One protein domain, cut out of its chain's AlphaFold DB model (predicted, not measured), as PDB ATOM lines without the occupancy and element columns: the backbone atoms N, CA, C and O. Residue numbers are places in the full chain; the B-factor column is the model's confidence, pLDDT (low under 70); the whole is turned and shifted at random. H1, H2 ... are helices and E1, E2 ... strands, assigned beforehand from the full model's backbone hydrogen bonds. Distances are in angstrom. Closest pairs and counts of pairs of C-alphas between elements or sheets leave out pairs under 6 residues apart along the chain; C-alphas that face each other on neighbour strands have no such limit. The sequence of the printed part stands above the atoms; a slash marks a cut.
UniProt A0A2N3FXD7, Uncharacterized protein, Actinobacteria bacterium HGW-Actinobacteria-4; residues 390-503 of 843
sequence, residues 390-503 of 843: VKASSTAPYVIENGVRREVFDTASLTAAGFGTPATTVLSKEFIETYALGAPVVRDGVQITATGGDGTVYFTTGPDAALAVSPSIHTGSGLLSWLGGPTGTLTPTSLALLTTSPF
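This is residues 390 to 503 of the 843 residues of an uncharacterized protein of Actinobacteria bacterium HGW-Actinobacteria-4 (UniProt A0A2N3FXD7). Two small lobes stand end to end, one round the three-stranded sheet E1 E2 E3 with H1 and H2 at its borders, the other round the five-stranded sheet E7 E4 E5 E6 E8 with H3 and H4 at its far end. Short helix H5 sits between the lobes. The 114 printed residues hold five named helices and eight named strands, in the order E1 E2 H1 H2 E3 E4 E5 E6 H3 H4 E7 H5 E8; both sheets are mixed and the class is mixed, helices and strands. The whole is compact, with a radius of gyration of the C-alphas of 14.5 A, yet elongated, spanning 43 by 26 by 23 A.

E1, residues 398 to 401, begins with C-alpha 398 at (184.825, 194.401, 346.482). E2 is residues 404 to 408, 12.6 A long; H1 is 411 to 416, 8.7 A; H2 is 429 to 432; E3 is 436 to 441, 14.3 A. E4 is residues 447 to 450, E5 457 to 460, and E6 465 to 469, 13.0 A. H3 is 471 to 474, H4 479 to 483, E7 487 to 490, H5 492 to 495, and E8 499 to 502, ending with C-alpha 502 at (199.778, 177.659, 361.428).

E4, E5 and E6 form a meander, each strand the antiparallel neighbour of the one before, with N 448 and O 458 at 2.9 A and N 469 and O 457 at 2.7 A. Edge strand E7 is parallel to E4, N 449 to O 488 at 2.9 A; edge strand E8 is parallel to E6, N 468 to O 501 at 2.8 A. This sheet is strongly twisted. E6, H3 H4, E7 is a split strand-helix-strand unit, two strands running the same way with E4 and E5 between them, and its crossover is right-handed. H4 only grazes the sheet. H5 has a height of 8.2 A over the sheet and grazes the other sheet with residues 493 to 495; the C-alphas of Pro 440 in E3 and Ser 494 are its closest pair with E3, 5.9 A. E1 and E2 are a hairpin, N 406 to O 399 at 2.8 A, and E2, H1 H2, E3 is a strand-helix-strand unit, two parallel neighbour strands with helices between, N 438 to O 405 at 2.8 A. Every O i to N i+4 pair is within hydrogen-bond range in H1 and H4; H2, H3 and H5 are too short for one.

The C-alphas of Phe 431 and Gly 476, 44.2 A apart, are the two farthest apart. The printed part has no cut. The link from H1 to H2, 12 residues, is long. The mean pLDDT of the printed part is 92.9, and no printed residue is under 70.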
ATOM      1  N   VAL A 390     182.393 198.339 345.003       95.75
ATOM      2  CA  VAL A 390     181.445 197.720 344.079       95.75
ATOM      3  C   VAL A 390     180.880 196.417 344.632       95.75
ATOM      4  O   VAL A 390     181.484 195.757 345.474       95.75
ATOM      5  N   LYS A 391     179.721 195.993 344.129       95.56
ATOM      6  CA  LYS A 391     179.225 194.625 344.326       95.56
ATOM      7  C   LYS A 391     178.350 194.175 343.170       95.56
ATOM      8  O   LYS A 391     177.705 195.002 342.525       95.56
ATOM      9  N   ALA A 392     178.258 192.864 342.976       91.44
ATOM     10  CA  ALA A 392     177.136 192.293 342.253       91.44
ATOM     11  C   ALA A 392     175.941 192.122 343.202       91.44
ATOM     12  O   ALA A 392     176.066 192.135 344.433       91.44
ATOM     13  N   SER A 393     174.744 191.985 342.634       80.56
ATOM     14  CA  SER A 393     173.545 191.689 343.417       80.56
ATOM     15  C   SER A 393     173.771 190.431 344.259       80.56
ATOM     16  O   SER A 393     174.176 189.399 343.728       80.56
ATOM     17  N   SER A 394     173.495 190.509 345.565       73.69
ATOM     18  CA  SER A 394     173.635 189.401 346.531       73.69
ATOM     19  C   SER A 394     175.043 188.796 346.693       73.69
ATOM     20  O   SER A 394     175.164 187.699 347.227       73.69
ATOM     21  N   THR A 395     176.111 189.494 346.288       82.62
ATOM     22  CA  THR A 395     177.496 189.047 346.528       82.62
ATOM     23  C   THR A 395     178.201 189.887 347.588       82.62
ATOM     24  O   THR A 395     177.767 191.000 347.905       82.62
ATOM     25  N   ALA A 396     179.332 189.373 348.084       86.81
ATOM     26  CA  ALA A 396     180.277 190.149 348.875       86.81
ATOM     27  C   ALA A 396     180.708 191.428 348.121       86.81
ATOM     28  O   ALA A 396     180.768 191.418 346.880       86.81
ATOM     29  N   PRO A 397     180.957 192.537 348.842       94.81
ATOM     30  CA  PRO A 397     181.501 193.749 348.254       94.81
ATOM     31  C   PRO A 397     182.996 193.606 347.946       94.81
ATOM     32  O   PRO A 397     183.736 192.914 348.644       94.81
ATOM     33  N   TYR A 398     183.434 194.307 346.906       96.38
ATOM     34  CA  TYR A 398     184.825 194.401 346.482       96.38
ATOM     35  C   TYR A 398     185.229 195.867 346.389       96.38
ATOM     36  O   TYR A 398     184.431 196.703 345.971       96.38
ATOM     37  N   VAL A 399     186.477 196.175 346.714       95.69
ATOM     38  CA  VAL A 399     187.114 197.408 346.247       95.69
ATOM     39  C   VAL A 399     187.787 197.117 344.915       95.69
ATOM     40  O   VAL A 399     188.453 196.089 344.789       95.69
ATOM     41  N   ILE A 400     187.609 197.996 343.931       93.44
ATOM     42  CA  ILE A 400     188.431 198.035 342.721       93.44
ATOM     43  C   ILE A 400     189.376 199.227 342.838       93.44
ATOM     44  O   ILE A 400     188.935 200.360 343.028       93.44
ATOM     45  N   GLU A 401     190.668 198.946 342.737       89.31
ATOM     46  CA  GLU A 401     191.741 199.934 342.750       89.31
ATOM     47  C   GLU A 401     192.846 199.453 341.807       89.31
ATOM     48  O   GLU A 401     193.202 198.273 341.822       89.31
ATOM     49  N   ASN A 402     193.367 200.338 340.953       84.50
ATOM     50  CA  ASN A 402     194.428 200.025 339.989       84.50
ATOM     51  C   ASN A 402     194.128 198.796 339.102       84.50
ATOM     52  O   ASN A 402     195.028 198.045 338.728       84.50
ATOM     53  N   GLY A 403     192.853 198.559 338.775       84.62
ATOM     54  CA  GLY A 403     192.439 197.407 337.964       84.62
ATOM     55  C   GLY A 403     192.511 196.051 338.684       84.62
ATOM     56  O   GLY A 403     192.462 195.007 338.031       84.62
ATOM     57  N   VAL A 404     192.592 196.039 340.014       91.81
ATOM     58  CA  VAL A 404     192.541 194.830 340.844       91.81
ATOM     59  C   VAL A 404     191.307 194.895 341.731       91.81
ATOM     60  O   VAL A 404     191.036 195.925 342.346       91.81
ATOM     61  N   ARG A 405     190.555 193.794 341.821       95.12
ATOM     62  CA  ARG A 405     189.446 193.676 342.775       95.12
ATOM     63  C   ARG A 405     189.907 192.984 344.051       95.12
ATOM     64  O   ARG A 405     190.599 191.972 343.995       95.12
ATOM     65  N   ARG A 406     189.479 193.487 345.203       95.44
ATOM     66  CA  ARG A 406     189.821 192.948 346.526       95.44
ATOM     67  C   ARG A 406     188.545 192.772 347.333       95.44
ATOM     68  O   ARG A 406     187.802 193.735 347.504       95.44
ATOM     69  N   GLU A 407     188.256 191.549 347.772       95.75
ATOM     70  CA  GLU A 407     187.068 191.273 348.590       95.75
ATOM     71  C   GLU A 407     187.179 191.998 349.931       95.75
ATOM     72  O   GLU A 407     188.247 192.033 350.537       95.75
ATOM     73  N   VAL A 408     186.084 192.597 350.381       95.88
ATOM     74  CA  VAL A 408     186.051 193.412 351.593       95.88
ATOM     75  C   VAL A 408     185.401 192.622 352.715       95.88
ATOM     76  O   VAL A 408     184.258 192.192 352.579       95.88
ATOM     77  N   PHE A 409     186.105 192.490 353.839       94.56
ATOM     78  CA  PHE A 409     185.595 191.767 355.003       94.56
ATOM     79  C   PHE A 409     184.493 192.537 355.744       94.56
ATOM     80  O   PHE A 409     183.386 192.033 355.923       94.56
ATOM     81  N   ASP A 410     184.778 193.772 356.159       93.25
ATOM     82  CA  ASP A 410     183.824 194.647 356.842       93.25
ATOM     83  C   ASP A 410     184.110 196.136 356.550       93.25
ATOM     84  O   ASP A 410     185.147 196.516 355.998       93.25
ATOM     85  N   THR A 411     183.177 197.011 356.929       93.69
ATOM     86  CA  THR A 411     183.311 198.469 356.752       93.69
ATOM     87  C   THR A 411     184.491 199.052 357.542       93.69
ATOM     88  O   THR A 411     185.107 200.035 357.123       93.69
ATOM     89  N   ALA A 412     184.840 198.449 358.681       94.00
ATOM     90  CA  ALA A 412     185.982 198.878 359.481       94.00
ATOM     91  C   ALA A 412     187.314 198.581 358.768       94.00
ATOM     92  O   ALA A 412     188.234 199.391 358.839       94.00
ATOM     93  N   SER A 413     187.394 197.479 358.021       94.81
ATOM     94  CA  SER A 413     188.542 197.105 357.192       94.81
ATOM     95  C   SER A 413     188.726 198.075 356.030       94.81
ATOM     96  O   SER A 413     189.853 198.468 355.744       94.81
ATOM     97  N   LEU A 414     187.632 198.551 355.418       94.31
ATOM     98  CA  LEU A 414     187.698 199.633 354.422       94.31
ATOM     99  C   LEU A 414     188.300 200.911 355.000       94.31
ATOM    100  O   LEU A 414     189.168 201.527 354.384       94.31
ATOM    101  N   THR A 415     187.838 201.303 356.188       94.38
ATOM    102  CA  THR A 415     188.307 202.522 356.853       94.38
ATOM    103  C   THR A 415     189.778 202.396 357.237       94.38
ATOM    104  O   THR A 415     190.553 203.308 356.968       94.38
ATOM    105  N   ALA A 416     190.176 201.249 357.798       93.50
ATOM    106  CA  ALA A 416     191.560 200.959 358.165       93.50
ATOM    107  C   ALA A 416     192.505 200.967 356.953       93.50
ATOM    108  O   ALA A 416     193.645 201.405 357.070       93.50
ATOM    109  N   ALA A 417     192.020 200.545 355.783       93.44
ATOM    110  CA  ALA A 417     192.767 200.592 354.529       93.44
ATOM    111  C   ALA A 417     192.748 201.972 353.836       93.44
ATOM    112  O   ALA A 417     193.314 202.116 352.758       93.44
ATOM    113  N   GLY A 418     192.106 202.989 354.426       93.75
ATOM    114  CA  GLY A 418     192.100 204.362 353.907       93.75
ATOM    115  C   GLY A 418     191.018 204.671 352.867       93.75
ATOM    116  O   GLY A 418     190.947 205.802 352.391       93.75
ATOM    117  N   PHE A 419     190.127 203.726 352.548       91.00
ATOM    118  CA  PHE A 419     189.041 203.945 351.579       91.00
ATOM    119  C   PHE A 419     187.857 204.736 352.153       91.00
ATOM    120  O   PHE A 419     187.006 205.215 351.403       91.00
ATOM    121  N   GLY A 420     187.768 204.857 353.481       92.31
ATOM    122  CA  GLY A 420     186.600 205.417 354.160       92.31
ATOM    123  C   GLY A 420     185.354 204.543 353.969       92.31
ATOM    124  O   GLY A 420     185.436 203.316 353.967       92.31
ATOM    125  N   THR A 421     184.184 205.171 353.812       90.75
ATOM    126  CA  THR A 421     182.889 204.476 353.661       90.75
ATOM    127  C   THR A 421     182.107 204.978 352.438       90.75
ATOM    128  O   THR A 421     181.048 205.599 352.591       90.75
ATOM    129  N   PRO A 422     182.620 204.781 351.212       91.25
ATOM    130  CA  PRO A 422     181.937 205.226 350.003       91.25
ATOM    131  C   PRO A 422     180.611 204.478 349.814       91.25
ATOM    132  O   PRO A 422     180.454 203.330 350.232       91.25
ATOM    133  N   ALA A 423     179.652 205.114 349.135       93.06
ATOM    134  CA  ALA A 423     178.435 204.431 348.706       93.06
ATOM    135  C   ALA A 423     178.791 203.238 347.807       93.06
ATOM    136  O   ALA A 423     179.711 203.334 347.000       93.06
ATOM    137  N   THR A 424     178.076 202.120 347.921       94.44
ATOM    138  CA  THR A 424     178.359 200.934 347.102       94.44
ATOM    139  C   THR A 424     177.739 201.049 345.713       94.44
ATOM    140  O   THR A 424     176.524 201.205 345.581       94.44
ATOM    141  N   THR A 425     178.552 200.879 344.673       95.25
ATOM    142  CA  THR A 425     178.092 200.806 343.281       95.25
ATOM    143  C   THR A 425     177.689 199.372 342.930       95.25
ATOM    144  O   THR A 425     178.459 198.435 343.128       95.25
ATOM    145  N   VAL A 426     176.480 199.172 342.399       95.19
ATOM    146  CA  VAL A 426     176.023 197.845 341.952       95.19
ATOM    147  C   VAL A 426     176.310 197.678 340.464       95.19
ATOM    148  O   VAL A 426     175.752 198.414 339.650       95.19
ATOM    149  N   LEU A 427     177.150 196.700 340.126       93.88
ATOM    150  CA  LEU A 427     177.571 196.377 338.759       93.88
ATOM    151  C   LEU A 427     177.302 194.896 338.454       93.88
ATOM    152  O   LEU A 427     177.044 194.101 339.362       93.88
ATOM    153  N   SER A 428     177.357 194.511 337.181       92.31
ATOM    154  CA  SER A 428     177.264 193.105 336.783       92.31
ATOM    155  C   SER A 428     178.408 192.283 337.375       92.31
ATOM    156  O   SER A 428     179.551 192.742 337.485       92.31
ATOM    157  N   LYS A 429     178.095 191.036 337.738       92.19
ATOM    158  CA  LYS A 429     179.082 190.079 338.242       92.19
ATOM    159  C   LYS A 429     180.169 189.846 337.199       92.19
ATOM    160  O   LYS A 429     181.349 189.892 337.523       92.19
ATOM    161  N   GLU A 430     179.759 189.679 335.950       89.69
ATOM    162  CA  GLU A 430     180.638 189.403 334.823       89.69
ATOM    163  C   GLU A 430     181.648 190.531 334.615       89.69
ATOM    164  O   GLU A 430     182.796 190.256 334.290       89.69
ATOM    165  N   PHE A 431     181.256 191.792 334.839       90.38
ATOM    166  CA  PHE A 431     182.192 192.913 334.782       90.38
ATOM    167  C   PHE A 431     183.194 192.893 335.928       90.38
ATOM    168  O   PHE A 431     184.392 193.019 335.692       90.38
ATOM    169  N   ILE A 432     182.718 192.732 337.163       93.06
ATOM    170  CA  ILE A 432     183.592 192.710 338.340       93.06
ATOM    171  C   ILE A 432     184.610 191.571 338.204       93.06
ATOM    172  O   ILE A 432     185.786 191.754 338.492       93.06
ATOM    173  N   GLU A 433     184.196 190.413 337.699       91.19
ATOM    174  CA  GLU A 433     185.074 189.255 337.522       91.19
ATOM    175  C   GLU A 433     186.098 189.400 336.386       91.19
ATOM    176  O   GLU A 433     187.023 188.592 336.327       91.19
ATOM    177  N   THR A 434     186.009 190.439 335.540       89.62
ATOM    178  CA  THR A 434     187.094 190.771 334.593       89.62
ATOM    179  C   THR A 434     188.351 191.296 335.287       89.62
ATOM    180  O   THR A 434     189.442 191.201 334.726       89.62
ATOM    181  N   TYR A 435     188.219 191.815 336.511       92.12
ATOM    182  CA  TYR A 435     189.343 192.280 337.313       92.12
ATOM    183  C   TYR A 435     190.012 191.107 338.031       92.12
ATOM    184  O   TYR A 435     189.345 190.255 338.637       92.12
ATOM    185  N   ALA A 436     191.346 191.098 338.004       93.94
ATOM    186  CA  ALA A 436     192.138 190.132 338.753       93.94
ATOM    187  C   ALA A 436     191.822 190.245 340.251       93.94
ATOM    188  O   ALA A 436     191.697 191.350 340.784       93.94
ATOM    189  N   LEU A 437     191.667 189.100 340.917       95.00
ATOM    190  CA  LEU A 437     191.448 189.053 342.358       95.00
ATOM    191  C   LEU A 437     192.786 189.257 343.080       95.00
ATOM    192  O   LEU A 437     193.738 188.525 342.823       95.00
ATOM    193  N   GLY A 438     192.848 190.252 343.962       94.25
ATOM    194  CA  GLY A 438     193.977 190.522 344.850       94.25
ATOM    195  C   GLY A 438     193.673 190.168 346.305       94.25
ATOM    196  O   GLY A 438     192.540 189.811 346.642       94.25
ATOM    197  N   ALA A 439     194.689 190.292 347.167       93.88
ATOM    198  CA  ALA A 439     194.555 190.062 348.605       93.88
ATOM    199  C   ALA A 439     193.372 190.866 349.182       93.88
ATOM    200  O   ALA A 439     193.172 192.021 348.788       93.88
ATOM    201  N   PRO A 440     192.565 190.285 350.081       95.81
ATOM    202  CA  PRO A 440     191.352 190.927 350.570       95.81
ATOM    203  C   PRO A 440     191.659 192.219 351.344       95.81
ATOM    204  O   PRO A 440     192.793 192.500 351.735       95.81
ATOM    205  N   VAL A 441     190.639 193.053 351.535       95.88
ATOM    206  CA  VAL A 441     190.698 194.220 352.419       95.88
ATOM    207  C   VAL A 441     190.236 193.775 353.802       95.88
ATOM    208  O   VAL A 441     189.035 193.695 354.077       95.88
ATOM    209  N   VAL A 442     191.213 193.465 354.651       95.50
ATOM    210  CA  VAL A 442     191.041 193.034 356.042       95.50
ATOM    211  C   VAL A 442     191.871 193.932 356.956       95.50
ATOM    212  O   VAL A 442     192.942 194.402 356.574       95.50
ATOM    213  N   ARG A 443     191.366 194.198 358.158       94.94
ATOM    214  CA  ARG A 443     192.138 194.831 359.239       94.94
ATOM    215  C   ARG A 443     192.698 193.774 360.181       94.94
ATOM    216  O   ARG A 443     192.186 192.664 360.227       94.94
ATOM    217  N   ASP A 444     193.681 194.170 360.975       94.62
ATOM    218  CA  ASP A 444     194.257 193.330 362.019       94.62
ATOM    219  C   ASP A 444     193.226 192.924 363.101       94.62
ATOM    220  O   ASP A 444     192.262 193.649 363.386       94.62
ATOM    221  N   GLY A 445     193.438 191.750 363.703       94.44
ATOM    222  CA  GLY A 445     192.645 191.228 364.815       94.44
ATOM    223  C   GLY A 445     191.203 190.811 364.493       94.44
ATOM    224  O   GLY A 445     190.334 190.939 365.361       94.44
ATOM    225  N   VAL A 446     190.914 190.344 363.276       96.75
ATOM    226  CA  VAL A 446     189.630 189.713 362.917       96.75
ATOM    227  C   VAL A 446     189.759 188.200 362.782       96.75
ATOM    228  O   VAL A 446     190.837 187.663 362.535       96.75
ATOM    229  N   GLN A 447     188.629 187.511 362.926       97.25
ATOM    230  CA  GLN A 447     188.512 186.066 362.766       97.25
ATOM    231  C   GLN A 447     187.732 185.741 361.494       97.25
ATOM    232  O   GLN A 447     186.554 186.082 361.358       97.25
ATOM    233  N   ILE A 448     188.387 185.062 360.556       96.75
ATOM    234  CA  ILE A 448     187.838 184.765 359.235       96.75
ATOM    235  C   ILE A 448     187.616 183.264 359.099       96.75
ATOM    236  O   ILE A 448     188.499 182.461 359.391       96.75
ATOM    237  N   THR A 449     186.446 182.882 358.601       94.00
ATOM    238  CA  THR A 449     186.153 181.505 358.188       94.00
ATOM    239  C   THR A 449     185.958 181.432 356.678       94.00
ATOM    240  O   THR A 449     185.417 182.349 356.055       94.00
ATOM    241  N   ALA A 450     186.408 180.338 356.066       87.00
ATOM    242  CA  ALA A 450     186.111 180.069 354.665       87.00
ATOM    243  C   ALA A 450     184.664 179.584 354.532       87.00
ATOM    244  O   ALA A 450     184.243 178.663 355.238       87.00
ATOM    245  N   THR A 451     183.899 180.151 353.598       77.19
ATOM    246  CA  THR A 451     182.565 179.625 353.279       77.19
ATOM    247  C   THR A 451     182.672 178.167 352.816       77.19
ATOM    248  O   THR A 451     183.282 177.892 351.785       77.19
ATOM    249  N   GLY A 452     182.084 177.233 353.573       78.19
ATOM    250  CA  GLY A 452     182.162 175.793 353.290       78.19
ATOM    251  C   GLY A 452     183.516 175.138 353.611       78.19
ATOM    252  O   GLY A 452     183.811 174.087 353.050       78.19
ATOM    253  N   GLY A 453     184.344 175.763 354.458       82.38
ATOM    254  CA  GLY A 453     185.651 175.240 354.873       82.38
ATOM    255  C   GLY A 453     185.600 174.104 355.904       82.38
ATOM    256  O   GLY A 453     184.538 173.684 356.354       82.38
ATOM    257  N   ASP A 454     186.783 173.645 356.312       88.62
ATOM    258  CA  ASP A 454     187.026 172.524 357.239       88.62
ATOM    259  C   ASP A 454     186.913 172.887 358.736       88.62
ATOM    260  O   ASP A 454     187.283 172.099 359.605       88.62
ATOM    261  N   GLY A 455     186.417 174.086 359.051       89.62
ATOM    262  CA  GLY A 455     186.353 174.609 360.417       89.62
ATOM    263  C   GLY A 455     187.632 175.309 360.896       89.62
ATOM    264  O   GLY A 455     187.686 175.734 362.051       89.62
ATOM    265  N   THR A 456     188.647 175.471 360.042       95.56
ATOM    266  CA  THR A 456     189.801 176.332 360.334       95.56
ATOM    267  C   THR A 456     189.377 177.801 360.409       95.56
ATOM    268  O   THR A 456     188.676 178.310 359.527       95.56
ATOM    269  N   VAL A 457     189.828 178.490 361.459       97.31
ATOM    270  CA  VAL A 457     189.629 179.930 361.660       97.31
ATOM    271  C   VAL A 457     190.947 180.648 361.409       97.31
ATOM    272  O   VAL A 457     191.981 180.245 361.924       97.31
ATOM    273  N   TYR A 458     190.922 181.726 360.639       97.19
ATOM    274  CA  TYR A 458     192.101 182.517 360.314       97.19
ATOM    275  C   TYR A 458     192.064 183.807 361.128       97.19
ATOM    276  O   TYR A 458     191.185 184.644 360.919       97.19
ATOM    277  N   PHE A 459     192.990 183.951 362.073       97.44
ATOM    278  CA  PHE A 459     193.140 185.156 362.883       97.44
ATOM    279  C   PHE A 459     194.140 186.094 362.208       97.44
ATOM    280  O   PHE A 459     195.322 185.771 362.119       97.44
ATOM    281  N   THR A 460     193.679 187.227 361.689       96.81
ATOM    282  CA  THR A 460     194.550 188.172 360.970       96.81
ATOM    283  C   THR A 460     195.541 188.829 361.922       96.81
ATOM    284  O   THR A 460     195.132 189.278 362.993       96.81
ATOM    285  N   THR A 461     196.796 188.932 361.495       93.31
ATOM    286  CA  THR A 461     197.898 189.583 362.230       93.31
ATOM    287  C   THR A 461     198.461 190.791 361.471       93.31
ATOM    288  O   THR A 461     199.580 191.235 361.715       93.31
ATOM    289  N   GLY A 462     197.725 191.258 360.462       88.25
ATOM    290  CA  GLY A 462     198.121 192.305 359.532       88.25
ATOM    291  C   GLY A 462     197.149 192.394 358.350       88.25
ATOM    292  O   GLY A 462     196.187 191.624 358.283       88.25
ATOM    293  N   PRO A 463     197.378 193.327 357.409       84.12
ATOM    294  CA  PRO A 463     196.505 193.527 356.249       84.12
ATOM    295  C   PRO A 463     196.568 192.385 355.217       84.12
ATOM    296  O   PRO A 463     195.680 192.273 354.373       84.12
ATOM    297  N   ASP A 464     197.609 191.557 355.266       88.94
ATOM    298  CA  ASP A 464     197.922 190.501 354.298       88.94
ATOM    299  C   ASP A 464     198.379 189.182 354.952       88.94
ATOM    300  O   ASP A 464     198.744 188.241 354.242       88.94
ATOM    301  N   ALA A 465     198.327 189.087 356.284       93.88
ATOM    302  CA  ALA A 465     198.810 187.941 357.050       93.88
ATOM    303  C   ALA A 465     197.769 187.424 358.053       93.88
ATOM    304  O   ALA A 465     197.051 188.206 358.684       93.88
ATOM    305  N   ALA A 466     197.701 186.102 358.223       96.69
ATOM    306  CA  ALA A 466     196.836 185.468 359.214       96.69
ATOM    307  C   ALA A 466     197.422 184.173 359.794       96.69
ATOM    308  O   ALA A 466     198.065 183.388 359.099       96.69
ATOM    309  N   LEU A 467     197.116 183.910 361.063       97.25
ATOM    310  CA  LEU A 467     197.376 182.639 361.727       97.25
ATOM    311  C   LEU A 467     196.203 181.679 361.501       97.25
ATOM    312  O   LEU A 467     195.068 181.974 361.875       97.25
ATOM    313  N   ALA A 468     196.478 180.518 360.913       97.06
ATOM    314  CA  ALA A 468     195.516 179.444 360.717       97.06
ATOM    315  C   ALA A 468     195.342 178.646 362.017       97.06
ATOM    316  O   ALA A 468     196.197 177.854 362.420       97.06
ATOM    317  N   VAL A 469     194.209 178.853 362.674       97.38
ATOM    318  CA  VAL A 469     193.777 178.152 363.879       97.38
ATOM    319  C   VAL A 469     192.929 176.958 363.447       97.38
ATOM    320  O   VAL A 469     191.731 177.077 363.184       97.38
ATOM    321  N   SER A 470     193.567 175.796 363.313       96.31
ATOM    322  CA  SER A 470     192.875 174.563 362.911       96.31
ATOM    323  C   SER A 470     191.924 174.058 364.008       96.31
ATOM    324  O   SER A 470     192.117 174.388 365.184       96.31
ATOM    325  N   PRO A 471     190.948 173.188 363.678       95.75
ATOM    326  CA  PRO A 471     190.096 172.547 364.681       95.75
ATOM    327  C   PRO A 471     190.878 171.855 365.803       95.75
ATOM    328  O   PRO A 471     190.453 171.922 366.950       95.75
ATOM    329  N   SER A 472     192.046 171.271 365.516       95.00
ATOM    330  CA  SER A 472     192.902 170.626 366.530       95.00
ATOM    331  C   SER A 472     193.518 171.591 367.555       95.00
ATOM    332  O   SER A 472     194.038 171.161 368.582       95.00
ATOM    333  N   ILE A 473     193.474 172.896 367.278       96.19
ATOM    334  CA  ILE A 473     193.965 173.944 368.174       96.19
ATOM    335  C   ILE A 473     192.809 174.543 368.968       96.19
ATOM    336  O   ILE A 473     192.950 174.753 370.167       96.19
ATOM    337  N   HIS A 474     191.680 174.845 368.316       95.00
ATOM    338  CA  HIS A 474     190.598 175.577 368.980       95.00
ATOM    339  C   HIS A 474     189.508 174.696 369.600       95.00
ATOM    340  O   HIS A 474     188.902 175.119 370.585       95.00
ATOM    341  N   THR A 475     189.283 173.478 369.099       93.56
ATOM    342  CA  THR A 475     188.224 172.592 369.612       93.56
ATOM    343  C   THR A 475     188.524 172.184 371.052       93.56
ATOM    344  O   THR A 475     189.605 171.684 371.349       93.56
ATOM    345  N   GLY A 476     187.564 172.397 371.957       87.56
ATOM    346  CA  GLY A 476     187.740 172.114 373.388       87.56
ATOM    347  C   GLY A 476     188.605 173.138 374.140       87.56
ATOM    348  O   GLY A 476     188.868 172.946 375.322       87.56
ATOM    349  N   SER A 477     189.022 174.231 373.489       92.19
ATOM    350  CA  SER A 477     189.785 175.326 374.108       92.19
ATOM    351  C   SER A 477     188.992 176.636 374.144       92.19
ATOM    352  O   SER A 477     188.071 176.846 373.353       92.19
ATOM    353  N   GLY A 478     189.396 177.570 375.009       93.69
ATOM    354  CA  GLY A 478     188.898 178.951 374.991       93.69
ATOM    355  C   GLY A 478     189.573 179.870 373.960       93.69
ATOM    356  O   GLY A 478     189.289 181.069 373.962       93.69
ATOM    357  N   LEU A 479     190.449 179.350 373.085       96.56
ATOM    358  CA  LEU A 479     191.387 180.161 372.297       96.56
ATOM    359  C   LEU A 479     190.720 181.257 371.462       96.56
ATOM    360  O   LEU A 479     191.124 182.415 371.552       96.56
ATOM    361  N   LEU A 480     189.702 180.927 370.663       96.69
ATOM    362  CA  LEU A 480     189.047 181.913 369.792       96.69
ATOM    363  C   LEU A 480     188.391 183.043 370.596       96.69
ATOM    364  O   LEU A 480     188.400 184.198 370.170       96.69
ATOM    365  N   SER A 481     187.876 182.732 371.786       96.75
ATOM    366  CA  SER A 481     187.306 183.726 372.698       96.75
ATOM    367  C   SER A 481     188.382 184.638 373.289       96.75
ATOM    368  O   SER A 481     188.158 185.840 373.400       96.75
ATOM    369  N   TRP A 482     189.552 184.092 373.637       97.12
ATOM    370  CA  TRP A 482     190.680 184.866 374.166       97.12
ATOM    371  C   TRP A 482     191.308 185.781 373.112       97.12
ATOM    372  O   TRP A 482     191.583 186.947 373.386       97.12
ATOM    373  N   LEU A 483     191.486 185.282 371.884       96.12
ATOM    374  CA  LEU A 483     191.965 186.091 370.758       96.12
ATOM    375  C   LEU A 483     191.001 187.250 370.452       96.12
ATOM    376  O   LEU A 483     191.447 188.372 370.161       96.12
ATOM    377  N   GLY A 484     189.697 186.970 370.570       94.81
ATOM    378  CA  GLY A 484     188.609 187.926 370.423       94.81
ATOM    379  C   GLY A 484     188.525 188.539 369.027       94.81
ATOM    380  O   GLY A 484     189.108 188.051 368.059       94.81
ATOM    381  N   GLY A 485     187.794 189.644 368.934       93.38
ATOM    382  CA  GLY A 485     187.642 190.398 367.695       93.38
ATOM    383  C   GLY A 485     186.467 189.939 366.817       93.38
ATOM    384  O   GLY A 485     185.852 188.904 367.074       93.38
ATOM    385  N   PRO A 486     186.093 190.740 365.804       95.94
ATOM    386  CA  PRO A 486     184.929 190.441 364.972       95.94
ATOM    387  C   PRO A 486     185.119 189.211 364.088       95.94
ATOM    388  O   PRO A 486     186.210 188.971 363.569       95.94
ATOM    389  N   THR A 487     184.032 188.467 363.898       95.56
ATOM    390  CA  THR A 487     183.984 187.251 363.085       95.56
ATOM    391  C   THR A 487     183.292 187.509 361.750       95.56
ATOM    392  O   THR A 487     182.372 188.323 361.650       95.56
ATOM    393  N   GLY A 488     183.720 186.805 360.706       93.38
ATOM    394  CA  GLY A 488     183.096 186.893 359.391       93.38
ATOM    395  C   GLY A 488     183.618 185.844 358.419       93.38
ATOM    396  O   GLY A 488     184.360 184.930 358.791       93.38
ATOM    397  N   THR A 489     183.220 185.979 357.160       92.94
ATOM    398  CA  THR A 489     183.580 185.034 356.100       92.94
ATOM    399  C   THR A 489     184.223 185.747 354.926       92.94
ATOM    400  O   THR A 489     183.776 186.827 354.550       92.94
ATOM    401  N   LEU A 490     185.200 185.093 354.304       93.38
ATOM    402  CA  LEU A 490     185.682 185.427 352.964       93.38
ATOM    403  C   LEU A 490     185.440 184.249 352.022       93.38
ATOM    404  O   LEU A 490     185.356 183.093 352.459       93.38
ATOM    405  N   THR A 491     185.377 184.526 350.718       91.69
ATOM    406  CA  THR A 491     185.420 183.440 349.736       91.69
ATOM    407  C   THR A 491     186.738 182.661 349.856       91.69
ATOM    408  O   THR A 491     187.786 183.267 350.109       91.69
ATOM    409  N   PRO A 492     186.739 181.331 349.629       91.75
ATOM    410  CA  PRO A 492     187.964 180.530 349.691       91.75
ATOM    411  C   PRO A 492     189.082 181.063 348.782       91.75
ATOM    412  O   PRO A 492     190.252 181.028 349.151       91.75
ATOM    413  N   THR A 493     188.721 181.612 347.618       92.06
ATOM    414  CA  THR A 493     189.667 182.213 346.669       92.06
ATOM    415  C   THR A 493     190.319 183.486 347.189       92.06
ATOM    416  O   THR A 493     191.507 183.672 346.955       92.06
ATOM    417  N   SER A 494     189.588 184.355 347.894       93.44
ATOM    418  CA  SER A 494     190.181 185.558 348.494       93.44
ATOM    419  C   SER A 494     191.019 185.212 349.716       93.44
ATOM    420  O   SER A 494     192.087 185.777 349.913       93.44
ATOM    421  N   LEU A 495     190.558 184.259 350.528       93.12
ATOM    422  CA  LEU A 495     191.277 183.820 351.719       93.12
ATOM    423  C   LEU A 495     192.638 183.200 351.377       93.12
ATOM    424  O   LEU A 495     193.619 183.469 352.061       93.12
ATOM    425  N   ALA A 496     192.713 182.438 350.281       93.00
ATOM    426  CA  ALA A 496     193.957 181.847 349.786       93.00
ATOM    427  C   ALA A 496     195.008 182.880 349.333       93.00
ATOM    428  O   ALA A 496     196.157 182.511 349.105       93.00
ATOM    429  N   LEU A 497     194.630 184.157 349.186       94.75
ATOM    430  CA  LEU A 497     195.546 185.252 348.854       94.75
ATOM    431  C   LEU A 497     196.150 185.925 350.095       94.75
ATOM    432  O   LEU A 497     196.971 186.827 349.939       94.75
ATOM    433  N   LEU A 498     195.758 185.517 351.307       94.81
ATOM    434  CA  LEU A 498     196.462 185.897 352.530       94.81
ATOM    435  C   LEU A 498     197.690 185.010 352.733       94.81
ATOM    436  O   LEU A 498     197.654 183.798 352.507       94.81
ATOM    437  N   THR A 499     198.765 185.605 353.240       95.81
ATOM    438  CA  THR A 499     199.913 184.855 353.750       95.81
ATOM    439  C   THR A 499     199.494 184.177 355.047       95.81
ATOM    440  O   THR A 499     199.146 184.849 356.018       95.81
ATOM    441  N   THR A 500     199.495 182.845 355.073       95.25
ATOM    442  CA  THR A 500     199.030 182.084 356.238       95.25
ATOM    443  C   THR A 500     200.145 181.261 356.863       95.25
ATOM    444  O   THR A 500     200.953 180.647 356.166       95.25
ATOM    445  N   SER A 501     200.182 181.238 358.193       95.06
ATOM    446  CA  SER A 501     201.038 180.352 358.986       95.06
ATOM    447  C   SER A 501     200.198 179.621 360.035       95.06
ATOM    448  O   SER A 501     199.189 180.159 360.491       95.06
ATOM    449  N   PRO A 502     200.533 178.375 360.409       96.25
ATOM    450  CA  PRO A 502     199.778 177.659 361.428       96.25
ATOM    451  C   PRO A 502     199.913 178.362 362.782       96.25
ATOM    452  O   PRO A 502     201.001 178.797 363.159       96.25
ATOM    453  N   PHE A 503     198.816 178.439 363.532       97.31
ATOM    454  CA  PHE A 503     198.879 178.889 364.918       97.31
ATOM    455  C   PHE A 503     199.703 177.875 365.741       97.31
ATOM    456  O   PHE A 503     199.449 176.671 365.643       97.31
TER     457      PHE A 503